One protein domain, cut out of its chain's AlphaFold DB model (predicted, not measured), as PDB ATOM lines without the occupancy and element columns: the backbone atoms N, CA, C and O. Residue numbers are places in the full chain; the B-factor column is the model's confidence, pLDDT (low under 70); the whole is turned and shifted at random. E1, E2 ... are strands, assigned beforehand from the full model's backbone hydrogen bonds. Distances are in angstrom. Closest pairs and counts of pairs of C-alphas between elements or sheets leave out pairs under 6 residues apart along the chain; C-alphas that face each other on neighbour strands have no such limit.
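AT A GLANCE: This is residues 36 to 169 of the 315 residues of an uncharacterized protein of Gemmatimonadetes bacterium (UniProt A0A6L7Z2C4). Look for a small closed barrel of eight strands, E1 and E3 to E9, with the short E2 paired onto E9 but not in the ring; residues 49 to 70 make a long loop that swings away past E2 and comes back to the barrel. The printed part has 134 residues, with no named helix and nine named strands, E1 to E9 along the chain; the class is all strand and the neighbours are antiparallel. It is compact, with a radius of gyration of the C-alphas of 14.8 A, and spans 47 by 37 by 29 A.

HOW THE PARTS SIT: Start at E1, residues 36 to 42: E3, residues 71 to 78, lies on one side of it, with N 38 and O 72 2.8 A apart, and E9, residues 147 to 157, on the other side, with N 39 and O 155 2.9 A apart. E2, residues 46 to 48, pairs with E9 too, N 46 and O 149 being 2.8 A apart. A meander, each strand the antiparallel neighbour of the one before, runs from E3 through E4, residues 81 to 88, E5, 100 to 106, E6, 109 to 115, E7, 119 to 128, and E8, 131 to 140, to E9. E3 bends by 60 degrees at residue 75, E4 by 69 at 84 and E8 by 56 at 134.

IN THESE COORDINATES: Find C-alpha 36 at (53.446, 2.310, 18.666), where E1 begins its 19.1 A. E7 covers 27.7 A, E8 27.6 A, and E9 30.2 A, ending at C-alpha 157, (55.840, 5.398, 25.248).

THE WHOLE: The two farthest C-alphas, Gly 52 and Asp 160, are 48.2 A apart. The printed part has no cut; the links E2 to E3 and E4 to E5 are long. Its mean pLDDT is 82.2, with 19 residues under 70, among them 76 to 84.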
ATOM      1  N   GLY A  36      52.611   1.715  17.618       90.25
ATOM      2  CA  GLY A  36      53.446   2.310  18.666       90.25
ATOM      3  C   GLY A  36      53.819   1.343  19.790       90.25
ATOM      4  O   GLY A  36      53.464   0.163  19.763       90.25
ATOM      5  N   CYS A  37      54.590   1.850  20.752       93.56
ATOM      6  CA  CYS A  37      55.094   1.092  21.894       93.56
ATOM      7  C   CYS A  37      54.358   1.478  23.175       93.56
ATOM      8  O   CYS A  37      54.005   2.639  23.373       93.56
ATOM      9  N   TYR A  38      54.131   0.486  24.032       94.38
ATOM     10  CA  TYR A  38      53.376   0.632  25.267       94.38
ATOM     11  C   TYR A  38      54.085  -0.104  26.396       94.38
ATOM     12  O   TYR A  38      54.427  -1.283  26.254       94.38
ATOM     13  N   ASP A  39      54.266   0.588  27.515       94.75
ATOM     14  CA  ASP A  39      54.656  -0.037  28.773       94.75
ATOM     15  C   ASP A  39      53.449  -0.704  29.408       94.75
ATOM     16  O   ASP A  39      52.353  -0.140  29.441       94.75
ATOM     17  N   VAL A  40      53.663  -1.927  29.887       93.50
ATOM     18  CA  VAL A  40      52.633  -2.756  30.501       93.50
ATOM     19  C   VAL A  40      52.834  -2.751  32.007       93.50
ATOM     20  O   VAL A  40      53.813  -3.302  32.515       93.50
ATOM     21  N   THR A  41      51.864  -2.195  32.722       93.12
ATOM     22  CA  THR A  41      51.779  -2.312  34.180       93.12
ATOM     23  C   THR A  41      50.732  -3.359  34.527       93.12
ATOM     24  O   THR A  41      49.631  -3.350  33.979       93.12
ATOM     25  N   VAL A  42      51.067  -4.284  35.427       92.12
ATOM     26  CA  VAL A  42      50.162  -5.343  35.891       92.12
ATOM     27  C   VAL A  42      50.041  -5.280  37.405       92.12
ATOM     28  O   VAL A  42      51.046  -5.125  38.094       92.12
ATOM     29  N   GLY A  43      48.818  -5.385  37.919       91.19
ATOM     30  CA  GLY A  43      48.592  -5.504  39.358       91.19
ATOM     31  C   GLY A  43      48.578  -6.952  39.840       91.19
ATOM     32  O   GLY A  43      48.883  -7.890  39.099       91.19
ATOM     33  N   GLU A  44      48.182  -7.110  41.099       89.25
ATOM     34  CA  GLU A  44      48.089  -8.403  41.772       89.25
ATOM     35  C   GLU A  44      46.992  -9.298  41.183       89.25
ATOM     36  O   GLU A  44      45.946  -8.824  40.726       89.25
ATOM     37  N   TRP A  45      47.227 -10.610  41.228       89.12
ATOM     38  CA  TRP A  45      46.222 -11.599  40.857       89.12
ATOM     39  C   TRP A  45      45.121 -11.695  41.910       89.12
ATOM     40  O   TRP A  45      45.377 -11.786  43.109       89.12
ATOM     41  N   VAL A  46      43.883 -11.764  41.433       88.44
ATOM     42  CA  VAL A  46      42.694 -12.080  42.215       88.44
ATOM     43  C   VAL A  46      41.981 -13.279  41.604       88.44
ATOM     44  O   VAL A  46      41.944 -13.452  40.385       88.44
ATOM     45  N   VAL A  47      41.400 -14.119  42.453       83.62
ATOM     46  CA  VAL A  47      40.562 -15.232  42.004       83.62
ATOM     47  C   VAL A  47      39.189 -14.696  41.599       83.62
ATOM     48  O   VAL A  47      38.468 -14.168  42.448       83.62
ATOM     49  N   GLU A  48      38.776 -14.881  40.341       81.81
ATOM     50  CA  GLU A  48      37.367 -14.709  39.973       81.81
ATOM     51  C   GLU A  48      36.606 -15.966  40.413       81.81
ATOM     52  O   GLU A  48      36.802 -17.068  39.899       81.81
ATOM     53  N   SER A  49      35.756 -15.808  41.428       70.81
ATOM     54  CA  SER A  49      34.928 -16.902  41.937       70.81
ATOM     55  C   SER A  49      33.729 -17.120  41.021       70.81
ATOM     56  O   SER A  49      32.925 -16.210  40.822       70.81
ATOM     57  N   TYR A  50      33.578 -18.341  40.514       73.94
ATOM     58  CA  TYR A  50      32.400 -18.761  39.759       73.94
ATOM     59  C   TYR A  50      31.565 -19.734  40.595       73.94
ATOM     60  O   TYR A  50      32.131 -20.627  41.229       73.94
ATOM     61  N   PRO A  51      30.224 -19.606  40.598       74.56
ATOM     62  CA  PRO A  51      29.364 -20.553  41.297       74.56
ATOM     63  C   PRO A  51      29.649 -21.995  40.858       74.56
ATOM     64  O   PRO A  51      29.575 -22.313  39.673       74.56
ATOM     65  N   GLY A  52      29.965 -22.865  41.820       72.62
ATOM     66  CA  GLY A  52      30.234 -24.285  41.573       72.62
ATOM     67  C   GLY A  52      31.685 -24.640  41.233       72.62
ATOM     68  O   GLY A  52      31.947 -25.813  40.975       72.62
ATOM     69  N   LEU A  53      32.621 -23.682  41.258       73.56
ATOM     70  CA  LEU A  53      34.058 -23.950  41.138       73.56
ATOM     71  C   LEU A  53      34.781 -23.598  42.436       73.56
ATOM     72  O   LEU A  53      34.618 -22.501  42.972       73.56
ATOM     73  N   GLU A  54      35.587 -24.533  42.938       70.69
ATOM     74  CA  GLU A  54      36.471 -24.255  44.066       70.69
ATOM     75  C   GLU A  54      37.565 -23.257  43.650       70.69
ATOM     76  O   GLU A  54      38.119 -23.373  42.550       70.69
ATOM     77  N   PRO A  55      37.907 -22.282  44.511       66.62
ATOM     78  CA  PRO A  55      39.068 -21.431  44.309       66.62
ATOM     79  C   PRO A  55      40.349 -22.274  44.322       66.62
ATOM     80  O   PRO A  55      40.789 -22.754  45.362       66.62
ATOM     81  N   GLY A  56      40.971 -22.451  43.170       64.06
ATOM     82  CA  GLY A  56      42.350 -22.902  43.043       64.06
ATOM     83  C   GLY A  56      43.363 -21.762  43.230       64.06
ATOM     84  O   GLY A  56      42.999 -20.606  43.486       64.06
ATOM     85  N   PRO A  57      44.661 -22.092  43.159       71.69
ATOM     86  CA  PRO A  57      45.730 -21.172  43.512       71.69
ATOM     87  C   PRO A  57      45.850 -20.025  42.505       71.69
ATOM     88  O   PRO A  57      45.752 -20.224  41.291       71.69
ATOM     89  N   VAL A  58      46.135 -18.826  43.015       77.19
ATOM     90  CA  VAL A  58      46.565 -17.712  42.166       77.19
ATOM     91  C   VAL A  58      47.892 -18.060  41.479       77.19
ATOM     92  O   VAL A  58      48.728 -18.749  42.079       77.19
ATOM     93  N   PRO A  59      48.121 -17.591  40.239       74.88
ATOM     94  CA  PRO A  59      49.426 -17.683  39.598       74.88
ATOM     95  C   PRO A  59      50.514 -17.097  40.513       74.88
ATOM     96  O   PRO A  59      50.369 -15.979  41.008       74.88
ATOM     97  N   GLY A  60      51.580 -17.857  40.760       64.19
ATOM     98  CA  GLY A  60      52.680 -17.485  41.656       64.19
ATOM     99  C   GLY A  60      54.037 -17.453  40.951       64.19
ATOM    100  O   GLY A  60      54.117 -17.494  39.721       64.19
ATOM    101  N   GLU A  61      55.123 -17.421  41.731       51.66
ATOM    102  CA  GLU A  61      56.480 -17.562  41.191       51.66
ATOM    103  C   GLU A  61      56.579 -18.870  40.392       51.66
ATOM    104  O   GLU A  61      56.496 -19.970  40.941       51.66
ATOM    105  N   GLY A  62      56.699 -18.744  39.067       54.28
ATOM    106  CA  GLY A  62      56.822 -19.882  38.163       54.28
ATOM    107  C   GLY A  62      55.714 -20.078  37.130       54.28
ATOM    108  O   GLY A  62      55.903 -20.872  36.204       54.28
ATOM    109  N   THR A  63      54.603 -19.344  37.211       70.44
ATOM    110  CA  THR A  63      53.527 -19.371  36.200       70.44
ATOM    111  C   THR A  63      53.746 -18.335  35.093       70.44
ATOM    112  O   THR A  63      52.881 -17.518  34.788       70.44
ATOM    113  N   HIS A  64      54.921 -18.391  34.466       73.06
ATOM    114  CA  HIS A  64      55.344 -17.522  33.359       73.06
ATOM    115  C   HIS A  64      54.397 -17.567  32.149       73.06
ATOM    116  O   HIS A  64      54.266 -16.581  31.432       73.06
ATOM    117  N   ILE A  65      53.673 -18.676  31.964       76.69
ATOM    118  CA  ILE A  65      52.597 -18.823  30.968       76.69
ATOM    119  C   ILE A  65      51.430 -17.839  31.161       76.69
ATOM    120  O   ILE A  65      50.577 -17.743  30.293       76.69
ATOM    121  N   PHE A  66      51.359 -17.134  32.295       85.88
ATOM    122  CA  PHE A  66      50.375 -16.080  32.548       85.88
ATOM    123  C   PHE A  66      51.019 -14.684  32.645       85.88
ATOM    124  O   PHE A  66      50.382 -13.702  33.041       85.88
ATOM    125  N   GLU A  67      52.302 -14.557  32.312       84.69
ATOM    126  CA  GLU A  67      53.019 -13.287  32.374       84.69
ATOM    127  C   GLU A  67      52.904 -12.509  31.067       84.69
ATOM    128  O   GLU A  67      53.117 -13.030  29.979       84.69
ATOM    129  N   ILE A  68      52.605 -11.218  31.176       87.56
ATOM    130  CA  ILE A  68      52.584 -10.317  30.027       87.56
ATOM    131  C   ILE A  68      53.958  -9.633  29.975       87.56
ATOM    132  O   ILE A  68      54.477  -9.252  31.032       87.56
ATOM    133  N   PRO A  69      54.593  -9.514  28.794       87.75
ATOM    134  CA  PRO A  69      55.857  -8.796  28.672       87.75
ATOM    135  C   PRO A  69      55.694  -7.344  29.159       87.75
ATOM    136  O   PRO A  69      54.652  -6.738  28.919       87.75
ATOM    137  N   PRO A  70      56.712  -6.767  29.823       88.69
ATOM    138  CA  PRO A  70      56.639  -5.437  30.434       88.69
ATOM    139  C   PRO A  70      56.546  -4.314  29.395       88.69
ATOM    140  O   PRO A  70      56.235  -3.178  29.736       88.69
ATOM    141  N   ARG A  71      56.823  -4.628  28.125       91.94
ATOM    142  CA  ARG A  71      56.651  -3.728  26.994       91.94
ATOM    143  C   ARG A  71      56.167  -4.492  25.774       91.94
ATOM    144  O   ARG A  71      56.674  -5.572  25.463       91.94
ATOM    145  N   ILE A  72      55.235  -3.883  25.053       92.19
ATOM    146  CA  ILE A  72      54.738  -4.370  23.768       92.19
ATOM    147  C   ILE A  72      54.828  -3.281  22.705       92.19
ATOM    148  O   ILE A  72      54.745  -2.090  22.994       92.19
ATOM    149  N   LYS A  73      54.988  -3.702  21.455       91.44
ATOM    150  CA  LYS A  73      54.878  -2.868  20.264       91.44
ATOM    151  C   LYS A  73      53.774  -3.421  19.384       91.44
ATOM    152  O   LYS A  73      53.795  -4.599  19.031       91.44
ATOM    153  N   PHE A  74      52.860  -2.555  18.983       90.19
ATOM    154  CA  PHE A  74      51.894  -2.867  17.945       90.19
ATOM    155  C   PHE A  74      52.501  -2.515  16.590       90.19
ATOM    156  O   PHE A  74      52.900  -1.371  16.349       90.19
ATOM    157  N   SER A  75      52.647  -3.517  15.725       81.56
ATOM    158  CA  SER A  75      53.350  -3.381  14.444       81.56
ATOM    159  C   SER A  75      52.404  -3.343  13.238       81.56
ATOM    160  O   SER A  75      52.809  -3.755  12.153       81.56
ATOM    161  N   GLY A  76      51.157  -2.895  13.425       69.81
ATOM    162  CA  GLY A  76      50.135  -2.867  12.373       69.81
ATOM    163  C   GLY A  76      49.441  -4.222  12.148       69.81
ATOM    164  O   GLY A  76      49.539  -5.116  13.002       69.81
ATOM    165  N   PRO A  77      48.717  -4.388  11.024       63.16
ATOM    166  CA  PRO A  77      47.852  -5.542  10.794       63.16
ATOM    167  C   PRO A  77      48.644  -6.856  10.743       63.16
ATOM    168  O   PRO A  77      49.718  -6.963  10.148       63.16
ATOM    169  N   ALA A  78      48.108  -7.887  11.388       57.41
ATOM    170  CA  ALA A  78      48.652  -9.231  11.402       57.41
ATOM    171  C   ALA A  78      48.337  -9.929  10.075       57.41
ATOM    172  O   ALA A  78      47.213  -9.909   9.581       57.41
ATOM    173  N   PHE A  79      49.329 -10.635   9.529       50.75
ATOM    174  CA  PHE A  79      49.284 -11.268   8.202       50.75
ATOM    175  C   PHE A  79      48.112 -12.251   7.986       50.75
ATOM    176  O   PHE A  79      47.827 -12.625   6.854       50.75
ATOM    177  N   ARG A  80      47.455 -12.715   9.061       50.66
ATOM    178  CA  ARG A  80      46.399 -13.740   9.010       50.66
ATOM    179  C   ARG A  80      44.975 -13.204   9.184       50.66
ATOM    180  O   ARG A  80      44.052 -13.912   8.795       50.66
ATOM    181  N   GLN A  81      44.776 -12.008   9.747       54.31
ATOM    182  CA  GLN A  81      43.446 -11.428   9.984       54.31
ATOM    183  C   GLN A  81      43.512  -9.890   9.898       54.31
ATOM    184  O   GLN A  81      44.274  -9.299  10.658       54.31
ATOM    185  N   PRO A  82      42.719  -9.233   9.025       44.28
ATOM    186  CA  PRO A  82      42.788  -7.782   8.811       44.28
ATOM    187  C   PRO A  82      42.512  -6.924  10.054       44.28
ATOM    188  O   PRO A  82      43.006  -5.805  10.124       44.28
ATOM    189  N   SER A  83      41.733  -7.427  11.020       51.69
ATOM    190  CA  SER A  83      41.405  -6.720  12.268       51.69
ATOM    191  C   SER A  83      42.375  -7.012  13.418       51.69
ATOM    192  O   SER A  83      42.442  -6.247  14.380       51.69
ATOM    193  N   ALA A  84      43.163  -8.087  13.324       62.62
ATOM    194  CA  ALA A  84      44.135  -8.426  14.349       62.62
ATOM    195  C   ALA A  84      45.406  -7.599  14.138       62.62
ATOM    196  O   ALA A  84      46.023  -7.641  13.083       62.62
ATOM    197  N   THR A  85      45.837  -6.869  15.153       74.25
ATOM    198  CA  THR A  85      47.121  -6.178  15.214       74.25
ATOM    199  C   THR A  85      48.185  -7.118  15.774       74.25
ATOM    200  O   THR A  85      47.986  -7.778  16.800       74.25
ATOM    201  N   ARG A  86      49.346  -7.176  15.117       80.19
ATOM    202  CA  ARG A  86      50.479  -7.973  15.597       80.19
ATOM    203  C   ARG A  86      51.114  -7.303  16.816       80.19
ATOM    204  O   ARG A  86      51.499  -6.134  16.759       80.19
ATOM    205  N   ILE A  87      51.285  -8.082  17.883       82.94
ATOM    206  CA  ILE A  87      52.095  -7.707  19.041       82.94
ATOM    207  C   ILE A  87      53.525  -8.211  18.825       82.94
ATOM    208  O   ILE A  87      53.751  -9.363  18.455       82.94
ATOM    209  N   VAL A  88      54.501  -7.339  19.059       84.00
ATOM    210  CA  VAL A  88      55.931  -7.657  19.070       84.00
ATOM    211  C   VAL A  88      56.505  -7.208  20.409       84.00
ATOM    212  O   VAL A  88      56.158  -6.136  20.898       84.00
ATOM    213  N   VAL A  89      57.385  -8.004  21.011       77.81
ATOM    214  CA  VAL A  89      58.157  -7.562  22.180       77.81
ATOM    215  C   VAL A  89      59.404  -6.830  21.676       77.81
ATOM    216  O   VAL A  89      60.148  -7.430  20.898       77.81
ATOM    217  N   PRO A  90      59.626  -5.553  22.044       78.00
ATOM    218  CA  PRO A  90      60.814  -4.820  21.611       78.00
ATOM    219  C   PRO A  90      62.117  -5.458  22.093       78.00
ATOM    220  O   PRO A  90      62.147  -6.158  23.105       78.00
ATOM    221  N   GLU A  91      63.200  -5.176  21.376       74.69
ATOM    222  CA  GLU A  91      64.545  -5.595  21.763       74.69
ATOM    223  C   GLU A  91      64.904  -5.080  23.170       74.69
ATOM    224  O   GLU A  91      64.492  -3.992  23.575       74.69
ATOM    225  N   GLY A  92      65.616  -5.897  23.952       67.00
ATOM    226  CA  GLY A  92      66.006  -5.584  25.334       67.00
ATOM    227  C   GLY A  92      64.890  -5.699  26.385       67.00
ATOM    228  O   GLY A  92      65.189  -5.764  27.578       67.00
ATOM    229  N   ALA A  93      63.616  -5.770  25.986       70.62
ATOM    230  CA  ALA A  93      62.522  -6.059  26.912       70.62
ATOM    231  C   ALA A  93      62.477  -7.553  27.268       70.62
ATOM    232  O   ALA A  93      62.921  -8.413  26.503       70.62
ATOM    233  N   LEU A  94      61.895  -7.885  28.427       75.44
ATOM    234  CA  LEU A  94      61.664  -9.285  28.785       75.44
ATOM    235  C   LEU A  94      60.752  -9.951  27.744       75.44
ATOM    236  O   LEU A  94      59.625  -9.482  27.554       75.44
ATOM    237  N   PRO A  95      61.187 -11.047  27.100       72.12
ATOM    238  CA  PRO A  95      60.401 -11.678  26.057       72.12
ATOM    239  C   PRO A  95      59.139 -12.328  26.611       72.12
ATOM    240  O   PRO A  95      59.023 -12.650  27.795       72.12
ATOM    241  N   SER A  96      58.193 -12.538  25.703       78.06
ATOM    242  CA  SER A  96      56.999 -13.331  25.955       78.06
ATOM    243  C   SER A  96      57.307 -14.811  25.734       78.06
ATOM    244  O   SER A  96      57.982 -15.170  24.771       78.06
ATOM    245  N   VAL A  97      56.762 -15.667  26.596       74.94
ATOM    246  CA  VAL A  97      56.801 -17.135  26.448       74.94
ATOM    247  C   VAL A  97      55.701 -17.663  25.516       74.94
ATOM    248  O   VAL A  97      55.600 -18.858  25.267       74.94
ATOM    249  N   HIS A  98      54.840 -16.775  25.022       80.25
ATOM    250  CA  HIS A  98      53.672 -17.121  24.224       80.25
ATOM    251  C   HIS A  98      54.020 -17.202  22.738       80.25
ATOM    252  O   HIS A  98      54.504 -16.227  22.162       80.25
ATOM    253  N   GLY A  99      53.695 -18.333  22.107       70.44
ATOM    254  CA  GLY A  99      53.817 -18.506  20.656       70.44
ATOM    255  C   GLY A  99      52.761 -17.731  19.860       70.44
ATOM    256  O   GLY A  99      52.979 -17.411  18.694       70.44
ATOM    257  N   PHE A 100      51.633 -17.386  20.491       80.44
ATOM    258  CA  PHE A 100      50.527 -16.659  19.872       80.44
ATOM    259  C   PHE A 100      50.272 -15.373  20.642       80.44
ATOM    260  O   PHE A 100      49.901 -15.401  21.815       80.44
ATOM    261  N   THR A 101      50.474 -14.235  19.985       87.31
ATOM    262  CA  THR A 101      50.190 -12.918  20.558       87.31
ATOM    263  C   THR A 101      49.451 -12.060  19.543       87.31
ATOM    264  O   THR A 101      49.742 -12.114  18.346       87.31
ATOM    265  N   GLY A 102      48.476 -11.287  20.004       88.25
ATOM    266  CA  GLY A 102      47.667 -10.452  19.126       88.25
ATOM    267  C   GLY A 102      46.802  -9.473  19.897       88.25
ATOM    268  O   GLY A 102      46.578  -9.630  21.098       88.25
ATOM    269  N   ALA A 103      46.334  -8.461  19.187       89.81
ATOM    270  CA  ALA A 103      45.398  -7.480  19.699       89.81
ATOM    271  C   ALA A 103      44.326  -7.155  18.670       89.81
ATOM    272  O   ALA A 103      44.565  -7.304  17.480       89.81
ATOM    273  N   GLU A 104      43.169  -6.687  19.104       88.25
ATOM    274  CA  GLU A 104      42.084  -6.282  18.212       88.25
ATOM    275  C   GLU A 104      41.268  -5.175  18.875       88.25
ATOM    276  O   GLU A 104      40.954  -5.265  20.062       88.25
ATOM    277  N   ILE A 105      40.927  -4.128  18.123       87.00
ATOM    278  CA  ILE A 105      39.950  -3.137  18.580       87.00
ATOM    279  C   ILE A 105      38.556  -3.670  18.248       87.00
ATOM    280  O   ILE A 105      38.239  -3.904  17.083       87.00
ATOM    281  N   ILE A 106      37.713  -3.830  19.267       86.56
ATOM    282  CA  ILE A 106      36.313  -4.240  19.137       86.56
ATOM    283  C   ILE A 106      35.445  -3.143  19.755       86.56
ATOM    284  O   ILE A 106      35.343  -3.030  20.981       86.56
ATOM    285  N   GLY A 107      34.824  -2.323  18.902       87.19
ATOM    286  CA  GLY A 107      34.104  -1.125  19.342       87.19
ATOM    287  C   GLY A 107      35.037  -0.179  20.101       87.19
ATOM    288  O   GLY A 107      36.115   0.144  19.612       87.19
ATOM    289  N   ASP A 108      34.655   0.189  21.324       88.81
ATOM    290  CA  ASP A 108      35.435   1.077  22.199       88.81
ATOM    291  C   ASP A 108      36.404   0.319  23.122       88.81
ATOM    292  O   ASP A 108      36.822   0.831  24.162       88.81
ATOM    293  N   SER A 109      36.727  -0.931  22.794       91.94
ATOM    294  CA  SER A 109      37.590  -1.775  23.616       91.94
ATOM    295  C   SER A 109      38.763  -2.331  22.827       91.94
ATOM    296  O   SER A 109      38.655  -2.623  21.638       91.94
ATOM    297  N   LEU A 110      39.886  -2.504  23.514       92.19
ATOM    298  CA  LEU A 110      41.060  -3.200  23.022       92.19
ATOM    299  C   LEU A 110      41.112  -4.587  23.659       92.19
ATOM    300  O   LEU A 110      41.260  -4.729  24.875       92.19
ATOM    301  N   PHE A 111      41.017  -5.612  22.826       93.19
ATOM    302  CA  PHE A 111      41.261  -6.987  23.214       93.19
ATOM    303  C   PHE A 111      42.740  -7.327  23.026       93.19
ATOM    304  O   PHE A 111      43.301  -7.058  21.968       93.19
ATOM    305  N   LEU A 112      43.372  -7.939  24.026       92.88
ATOM    306  CA  LEU A 112      44.729  -8.484  23.935       92.88
ATOM    307  C   LEU A 112      44.708  -9.984  24.199       92.88
ATOM    308  O   LEU A 112      44.013 -10.442  25.105       92.88
ATOM    309  N   GLY A 113      45.535 -10.737  23.482       91.56
ATOM    310  CA  GLY A 113      45.733 -12.162  23.704       91.56
ATOM    311  C   GLY A 113      47.210 -12.535  23.718       91.56
ATOM    312  O   GLY A 113      47.963 -12.155  22.823       91.56
ATOM    313  N   PHE A 114      47.598 -13.324  24.715       90.25
ATOM    314  CA  PHE A 114      48.892 -13.986  24.838       90.25
ATOM    315  C   PHE A 114      48.612 -15.454  25.143       90.25
ATOM    316  O   PHE A 114      47.980 -15.749  26.149       90.25
ATOM    317  N   SER A 115      49.004 -16.383  24.274       86.12
ATOM    318  CA  SER A 115      48.659 -17.799  24.418       86.12
ATOM    319  C   SER A 115      49.766 -18.739  23.938       86.12
ATOM    320  O   SER A 115      50.483 -18.465  22.972       86.12
ATOM    321  N   THR A 116      49.889 -19.875  24.618       79.69
ATOM    322  CA  THR A 116      50.662 -21.052  24.198       79.69
ATOM    323  C   THR A 116      49.802 -22.069  23.433       79.69
ATOM    324  O   THR A 116      50.246 -23.191  23.226       79.69
ATOM    325  N   LEU A 117      48.578 -21.694  23.025       77.88
ATOM    326  CA  LEU A 117      47.439 -22.537  22.599       77.88
ATOM    327  C   LEU A 117      46.707 -23.231  23.746       77.88
ATOM    328  O   LEU A 117      45.479 -23.258  23.737       77.88
ATOM    329  N   PHE A 118      47.444 -23.740  24.728       82.00
ATOM    330  CA  PHE A 118      46.882 -24.487  25.857       82.00
ATOM    331  C   PHE A 118      46.551 -23.584  27.043       82.00
ATOM    332  O   PHE A 118      45.562 -23.789  27.736       82.00
ATOM    333  N   ALA A 119      47.377 -22.564  27.281       85.81
ATOM    334  CA  ALA A 119      47.207 -21.632  28.383       85.81
ATOM    335  C   ALA A 119      47.704 -20.233  28.011       85.81
ATOM    336  O   ALA A 119      48.482 -20.060  27.071       85.81
ATOM    337  N   GLY A 120      47.253 -19.219  28.739       90.19
ATOM    338  CA  GLY A 120      47.647 -17.849  28.458       90.19
ATOM    339  C   GLY A 120      46.831 -16.805  29.199       90.19
ATOM    340  O   GLY A 120      46.159 -17.088  30.190       90.19
ATOM    341  N   VAL A 121      46.862 -15.584  28.677       92.56
ATOM    342  CA  VAL A 121      46.125 -14.437  29.196       92.56
ATOM    343  C   VAL A 121      45.364 -13.748  28.077       92.56
ATOM    344  O   VAL A 121      45.901 -13.506  26.996       92.56
ATOM    345  N   GLN A 122      44.121 -13.381  28.361       94.31
ATOM    346  CA  GLN A 122      43.335 -12.472  27.536       94.31
ATOM    347  C   GLN A 122      42.975 -11.236  28.345       94.31
ATOM    348  O   GLN A 122      42.658 -11.349  29.525       94.31
ATOM    349  N   ALA A 123      43.021 -10.059  27.738       95.94
ATOM    350  CA  ALA A 123      42.641  -8.822  28.401       95.94
ATOM    351  C   ALA A 123      41.615  -8.053  27.578       95.94
ATOM    352  O   ALA A 123      41.706  -8.004  26.355       95.94
ATOM    353  N   THR A 124      40.674  -7.424  28.273       96.69
ATOM    354  CA  THR A 124      39.769  -6.430  27.695       96.69
ATOM    355  C   THR A 124      40.078  -5.101  28.352       96.69
ATOM    356  O   THR A 124      39.973  -4.975  29.576       96.69
ATOM    357  N   LEU A 125      40.498  -4.139  27.539       96.50
ATOM    358  CA  LEU A 125      40.911  -2.812  27.964       96.50
ATOM    359  C   LEU A 125      40.005  -1.756  27.347       96.50
ATOM    360  O   LEU A 125      39.502  -1.925  26.239       96.50
ATOM    361  N   PHE A 126      39.855  -0.646  28.049       96.06
ATOM    362  CA  PHE A 126      39.119   0.527  27.603       96.06
ATOM    363  C   PHE A 126      40.057   1.738  27.574       96.06
ATOM    364  O   PHE A 126      41.060   1.742  28.301       96.06
ATOM    365  N   PRO A 127      39.761   2.759  26.752       94.00
ATOM    366  CA  PRO A 127      40.521   4.000  26.741       94.00
ATOM    367  C   PRO A 127      40.619   4.595  28.148       94.00
ATOM    368  O   PRO A 127      39.612   4.756  28.841       94.00
ATOM    369  N   SER A 128      41.837   4.918  28.576       93.69
ATOM    370  CA  SER A 128      42.109   5.515  29.884       93.69
ATOM    371  C   SER A 128      43.269   6.497  29.763       93.69
ATOM    372  O   SER A 128      44.416   6.107  29.543       93.69
ATOM    373  N   GLY A 129      42.971   7.795  29.871       90.81
ATOM    374  CA  GLY A 129      43.953   8.849  29.609       90.81
ATOM    375  C   GLY A 129      44.486   8.772  28.175       90.81
ATOM    376  O   GLY A 129      43.709   8.758  27.225       90.81
ATOM    377  N   ALA A 130      45.810   8.721  28.022       88.31
ATOM    378  CA  ALA A 130      46.466   8.533  26.724       88.31
ATOM    379  C   ALA A 130      46.629   7.050  26.326       88.31
ATOM    380  O   ALA A 130      47.118   6.758  25.237       88.31
ATOM    381  N   GLY A 131      46.280   6.121  27.217       93.56
ATOM    382  CA  GLY A 131      46.531   4.695  27.068       93.56
ATOM    383  C   GLY A 131      45.271   3.848  27.190       93.56
ATOM    384  O   GLY A 131      44.163   4.277  26.862       93.56
ATOM    385  N   TRP A 132      45.457   2.622  27.676       96.31
ATOM    386  CA  TRP A 132      44.391   1.637  27.838       96.31
ATOM    387  C   TRP A 132      44.461   1.010  29.221       96.31
ATOM    388  O   TRP A 132      45.547   0.674  29.680       96.31
ATOM    389  N   ALA A 133      43.325   0.788  29.872       97.56
ATOM    390  CA  ALA A 133      43.279   0.109  31.163       97.56
ATOM    391  C   ALA A 133      42.113  -0.875  31.226       97.56
ATOM    392  O   ALA A 133      41.071  -0.675  30.603       97.56
ATOM    393  N   GLY A 134      42.278  -1.955  31.978       97.25
ATOM    394  CA  GLY A 134      41.227  -2.950  32.128       97.25
ATOM    395  C   GLY A 134      41.678  -4.168  32.906       97.25
ATOM    396  O   GLY A 134      42.436  -4.065  33.873       97.25
ATOM    397  N   THR A 135      41.185  -5.335  32.502       96.81
ATOM    398  CA  THR A 135      41.392  -6.578  33.246       96.81
ATOM    399  C   THR A 135      41.927  -7.670  32.338       96.81
ATOM    400  O   THR A 135      41.335  -7.980  31.305       96.81
ATOM    401  N   ALA A 136      43.031  -8.269  32.768       95.31
ATOM    402  CA  ALA A 136      43.624  -9.460  32.194       95.31
ATOM    403  C   ALA A 136      43.121 -10.696  32.946       95.31
ATOM    404  O   ALA A 136      43.046 -10.673  34.171       95.31
ATOM    405  N   ARG A 137      42.798 -11.768  32.224       93.38
ATOM    406  CA  ARG A 137      42.247 -13.025  32.733       93.38
ATOM    407  C   ARG A 137      43.039 -14.213  32.224       93.38
ATOM    408  O   ARG A 137      43.413 -14.245  31.052       93.38
ATOM    409  N   THR A 138      43.262 -15.202  33.080       91.38
ATOM    410  CA  THR A 138      43.874 -16.467  32.667       91.38
ATOM    411  C   THR A 138      42.931 -17.247  31.761       91.38
ATOM    412  O   THR A 138      41.744 -17.390  32.055       91.38
ATOM    413  N   ILE A 139      43.480 -17.819  30.698       88.12
ATOM    414  CA  ILE A 139      42.809 -18.801  29.853       88.12
ATOM    415  C   ILE A 139      43.569 -20.120  29.918       88.12
ATOM    416  O   ILE A 139      44.798 -20.134  29.931       88.12
ATOM    417  N   VAL A 140      42.827 -21.220  29.957       85.31
ATOM    418  CA  VAL A 140      43.327 -22.583  29.763       85.31
ATOM    419  C   VAL A 140      42.341 -23.329  28.861       85.31
ATOM    420  O   VAL A 140      41.193 -22.900  28.717       85.31
ATOM    421  N   ASP A 141      42.779 -24.400  28.216       80.50
ATOM    422  CA  ASP A 141      41.971 -25.205  27.293       80.50
ATOM    423  C   ASP A 141      41.170 -26.326  27.986       80.50
ATOM    424  O   ASP A 141      40.224 -26.867  27.408       80.50
ATOM    425  N   VAL A 142      41.483 -26.630  29.248       76.38
ATOM    426  CA  VAL A 142      40.771 -27.619  30.072       76.38
ATOM    427  C   VAL A 142      39.578 -26.984  30.786       76.38
ATOM    428  O   VAL A 142      39.749 -26.077  31.593       76.38
ATOM    429  N   ARG A 143      38.366 -27.511  30.559       74.94
ATOM    430  CA  ARG A 143      37.132 -27.072  31.238       74.94
ATOM    431  C   ARG A 143      36.616 -28.112  32.246       74.94
ATOM    432  O   ARG A 143      36.684 -29.303  31.948       74.94
ATOM    433  N   PRO A 144      36.000 -27.686  33.368       71.94
ATOM    434  CA  PRO A 144      35.837 -26.300  33.808       71.94
ATOM    435  C   PRO A 144      37.152 -25.711  34.335       71.94
ATOM    436  O   PRO A 144      37.937 -26.410  34.965       71.94
ATOM    437  N   GLN A 145      37.365 -24.417  34.099       72.38
ATOM    438  CA  GLN A 145      38.546 -23.704  34.579       72.38
ATOM    439  C   GLN A 145      38.165 -22.587  35.530       72.38
ATOM    440  O   GLN A 145      37.219 -21.836  35.291       72.38
ATOM    441  N   GLN A 146      38.956 -22.448  36.582       75.75
ATOM    442  CA  GLN A 146      38.990 -21.222  37.347       75.75
ATOM    443  C   GLN A 146      39.660 -20.128  36.517       75.75
ATOM    444  O   GLN A 146      40.651 -20.369  35.823       75.75
ATOM    445  N   VAL A 147      39.133 -18.914  36.623       84.75
ATOM    446  CA  VAL A 147      39.738 -17.735  36.016       84.75
ATOM    447  C   VAL A 147      40.360 -16.904  37.127       84.75
ATOM    448  O   VAL A 147      39.712 -16.568  38.116       84.75
ATOM    449  N   ASN A 148      41.636 -16.584  36.971       89.94
ATOM    450  CA  ASN A 148      42.286 -15.554  37.763       89.94
ATOM    451  C   ASN A 148      42.306 -14.277  36.934       89.94
ATOM    452  O   ASN A 148      42.531 -14.326  35.724       89.94
ATOM    453  N   ALA A 149      42.078 -13.145  37.584       92.94
ATOM    454  CA  ALA A 149      42.065 -11.840  36.957       92.94
ATOM    455  C   ALA A 149      43.079 -10.909  37.616       92.94
ATOM    456  O   ALA A 149      43.436 -11.087  38.776       92.94
ATOM    457  N   ARG A 150      43.541  -9.899  36.888       93.62
ATOM    458  CA  ARG A 150      44.334  -8.800  37.446       93.62
ATOM    459  C   ARG A 150      44.115  -7.516  36.658       93.62
ATOM    460  O   ARG A 150      43.832  -7.595  35.455       93.62
ATOM    461  N   PRO A 151      44.257  -6.338  37.286       96.38
ATOM    462  CA  PRO A 151      44.257  -5.091  36.545       96.38
ATOM    463  C   PRO A 151      45.515  -4.998  35.676       96.38
ATOM    464  O   PRO A 151      46.586  -5.501  36.031       96.38
ATOM    465  N   ILE A 152      45.363  -4.363  34.525       96.56
ATOM    466  CA  ILE A 152      46.435  -4.118  33.564       96.56
ATOM    467  C   ILE A 152      46.246  -2.735  32.948       96.56
ATOM    468  O   ILE A 152      45.120  -2.320  32.664       96.56
ATOM    469  N   GLU A 153      47.360  -2.054  32.714       96.94
ATOM    470  CA  GLU A 153      47.418  -0.761  32.049       96.94
ATOM    471  C   GLU A 153      48.494  -0.769  30.958       96.94
ATOM    472  O   GLU A 153      49.589  -1.299  31.151       96.94
ATOM    473  N   LEU A 154      48.163  -0.176  29.811       96.19
ATOM    474  CA  LEU A 154      49.070   0.123  28.713       96.19
ATOM    475  C   LEU A 154      49.297   1.629  28.657       96.19
ATOM    476  O   LEU A 154      48.386   2.378  28.302       96.19
ATOM    477  N   THR A 155      50.517   2.068  28.945       95.88
ATOM    478  CA  THR A 155      50.907   3.479  28.834       95.88
ATOM    479  C   THR A 155      51.697   3.688  27.544       95.88
ATOM    480  O   THR A 155      52.705   3.005  27.358       95.88
ATOM    481  N   PRO A 156      51.287   4.597  26.640       94.50
ATOM    482  CA  PRO A 156      52.044   4.863  25.422       94.50
ATOM    483  C   PRO A 156      53.420   5.450  25.755       94.50
ATOM    484  O   PRO A 156      53.545   6.350  26.587       94.50
ATOM    485  N   VAL A 157      54.451   4.961  25.072       94.88
ATOM    486  CA  VAL A 157      55.840   5.398  25.248       94.88
ATOM    487  C   VAL A 157      56.547   5.533  23.906       94.88
ATOM    488  O   VAL A 157      56.146   4.942  22.900       94.88
ATOM    489  N   SER A 158      57.644   6.293  23.883       93.19
ATOM    490  CA  SER A 158      58.538   6.287  22.724       93.19
ATOM    491  C   SER A 158      59.129   4.889  22.533       93.19
ATOM    492  O   SER A 158      59.643   4.300  23.487       93.19
ATOM    493  N   CYS A 159      59.105   4.373  21.303       89.06
ATOM    494  CA  CYS A 159      59.729   3.088  20.986       89.06
ATOM    495  C   CYS A 159      61.250   3.081  21.193       89.06
ATOM    496  O   CYS A 159      61.809   2.006  21.390       89.06
ATOM    497  N   ASP A 160      61.885   4.254  21.199       89.44
ATOM    498  CA  ASP A 160      63.328   4.402  21.419       89.44
ATOM    499  C   ASP A 160      63.689   4.535  22.908       89.44
ATOM    500  O   ASP A 160      64.863   4.577  23.272       89.44
ATOM    501  N   SER A 161      62.692   4.634  23.797       89.31
ATOM    502  CA  SER A 161      62.943   4.645  25.242       89.31
ATOM    503  C   SER A 161      63.416   3.263  25.715       89.31
ATOM    504  O   SER A 161      63.018   2.257  25.128       89.31
ATOM    505  N   PRO A 162      64.215   3.151  26.790       84.00
ATOM    506  CA  PRO A 162      64.541   1.850  27.374       84.00
ATOM    507  C   PRO A 162      63.292   1.194  27.995       84.00
ATOM    508  O   PRO A 162      62.401   1.916  28.457       84.00
ATOM    509  N   PRO A 163      63.190  -0.151  28.011       81.12
ATOM    510  CA  PRO A 163      62.087  -0.849  28.666       81.12
ATOM    511  C   PRO A 163      62.104  -0.617  30.185       81.12
ATOM    512  O   PRO A 163      63.180  -0.518  30.775       81.12
ATOM    513  N   PRO A 164      60.930  -0.580  30.845       79.12
ATOM    514  CA  PRO A 164      60.825  -0.313  32.283       79.12
ATOM    515  C   PRO A 164      61.472  -1.424  33.119       79.12
ATOM    516  O   PRO A 164      61.911  -1.201  34.244       79.12
ATOM    517  N   VAL A 165      61.553  -2.625  32.544       75.12
ATOM    518  CA  VAL A 165      62.249  -3.780  33.097       75.12
ATOM    519  C   VAL A 165      63.127  -4.358  31.989       75.12
ATOM    520  O   VAL A 165      62.609  -4.896  31.005       75.12
ATOM    521  N   SER A 166      64.446  -4.213  32.140       65.38
ATOM    522  CA  SER A 166      65.423  -4.783  31.205       65.38
ATOM    523  C   SER A 166      65.497  -6.300  31.354       65.38
ATOM    524  O   SER A 166      65.320  -6.850  32.443       65.38
ATOM    525  N   ILE A 167      65.839  -6.983  30.268       63.59
ATOM    526  CA  ILE A 167      66.285  -8.374  30.303       63.59
ATOM    527  C   ILE A 167      67.421  -8.603  31.326       63.59
ATOM    528  O   ILE A 167      67.487  -9.671  31.935       63.59
ATOM    529  N   ASP A 168      68.230  -7.575  31.600       61.88
ATOM    530  CA  ASP A 168      69.376  -7.620  32.522       61.88
ATOM    531  C   ASP A 168      68.990  -7.769  33.999       61.88
ATOM    532  O   ASP A 168      69.820  -8.170  34.811       61.88
ATOM    533  N   VAL A 169      67.742  -7.456  34.377       65.06
ATOM    534  CA  VAL A 169      67.283  -7.622  35.769       65.06
ATOM    535  C   VAL A 169      66.818  -9.047  36.081       65.06
ATOM    536  O   VAL A 169      66.462  -9.347  37.222       65.06
TER     537      VAL A 169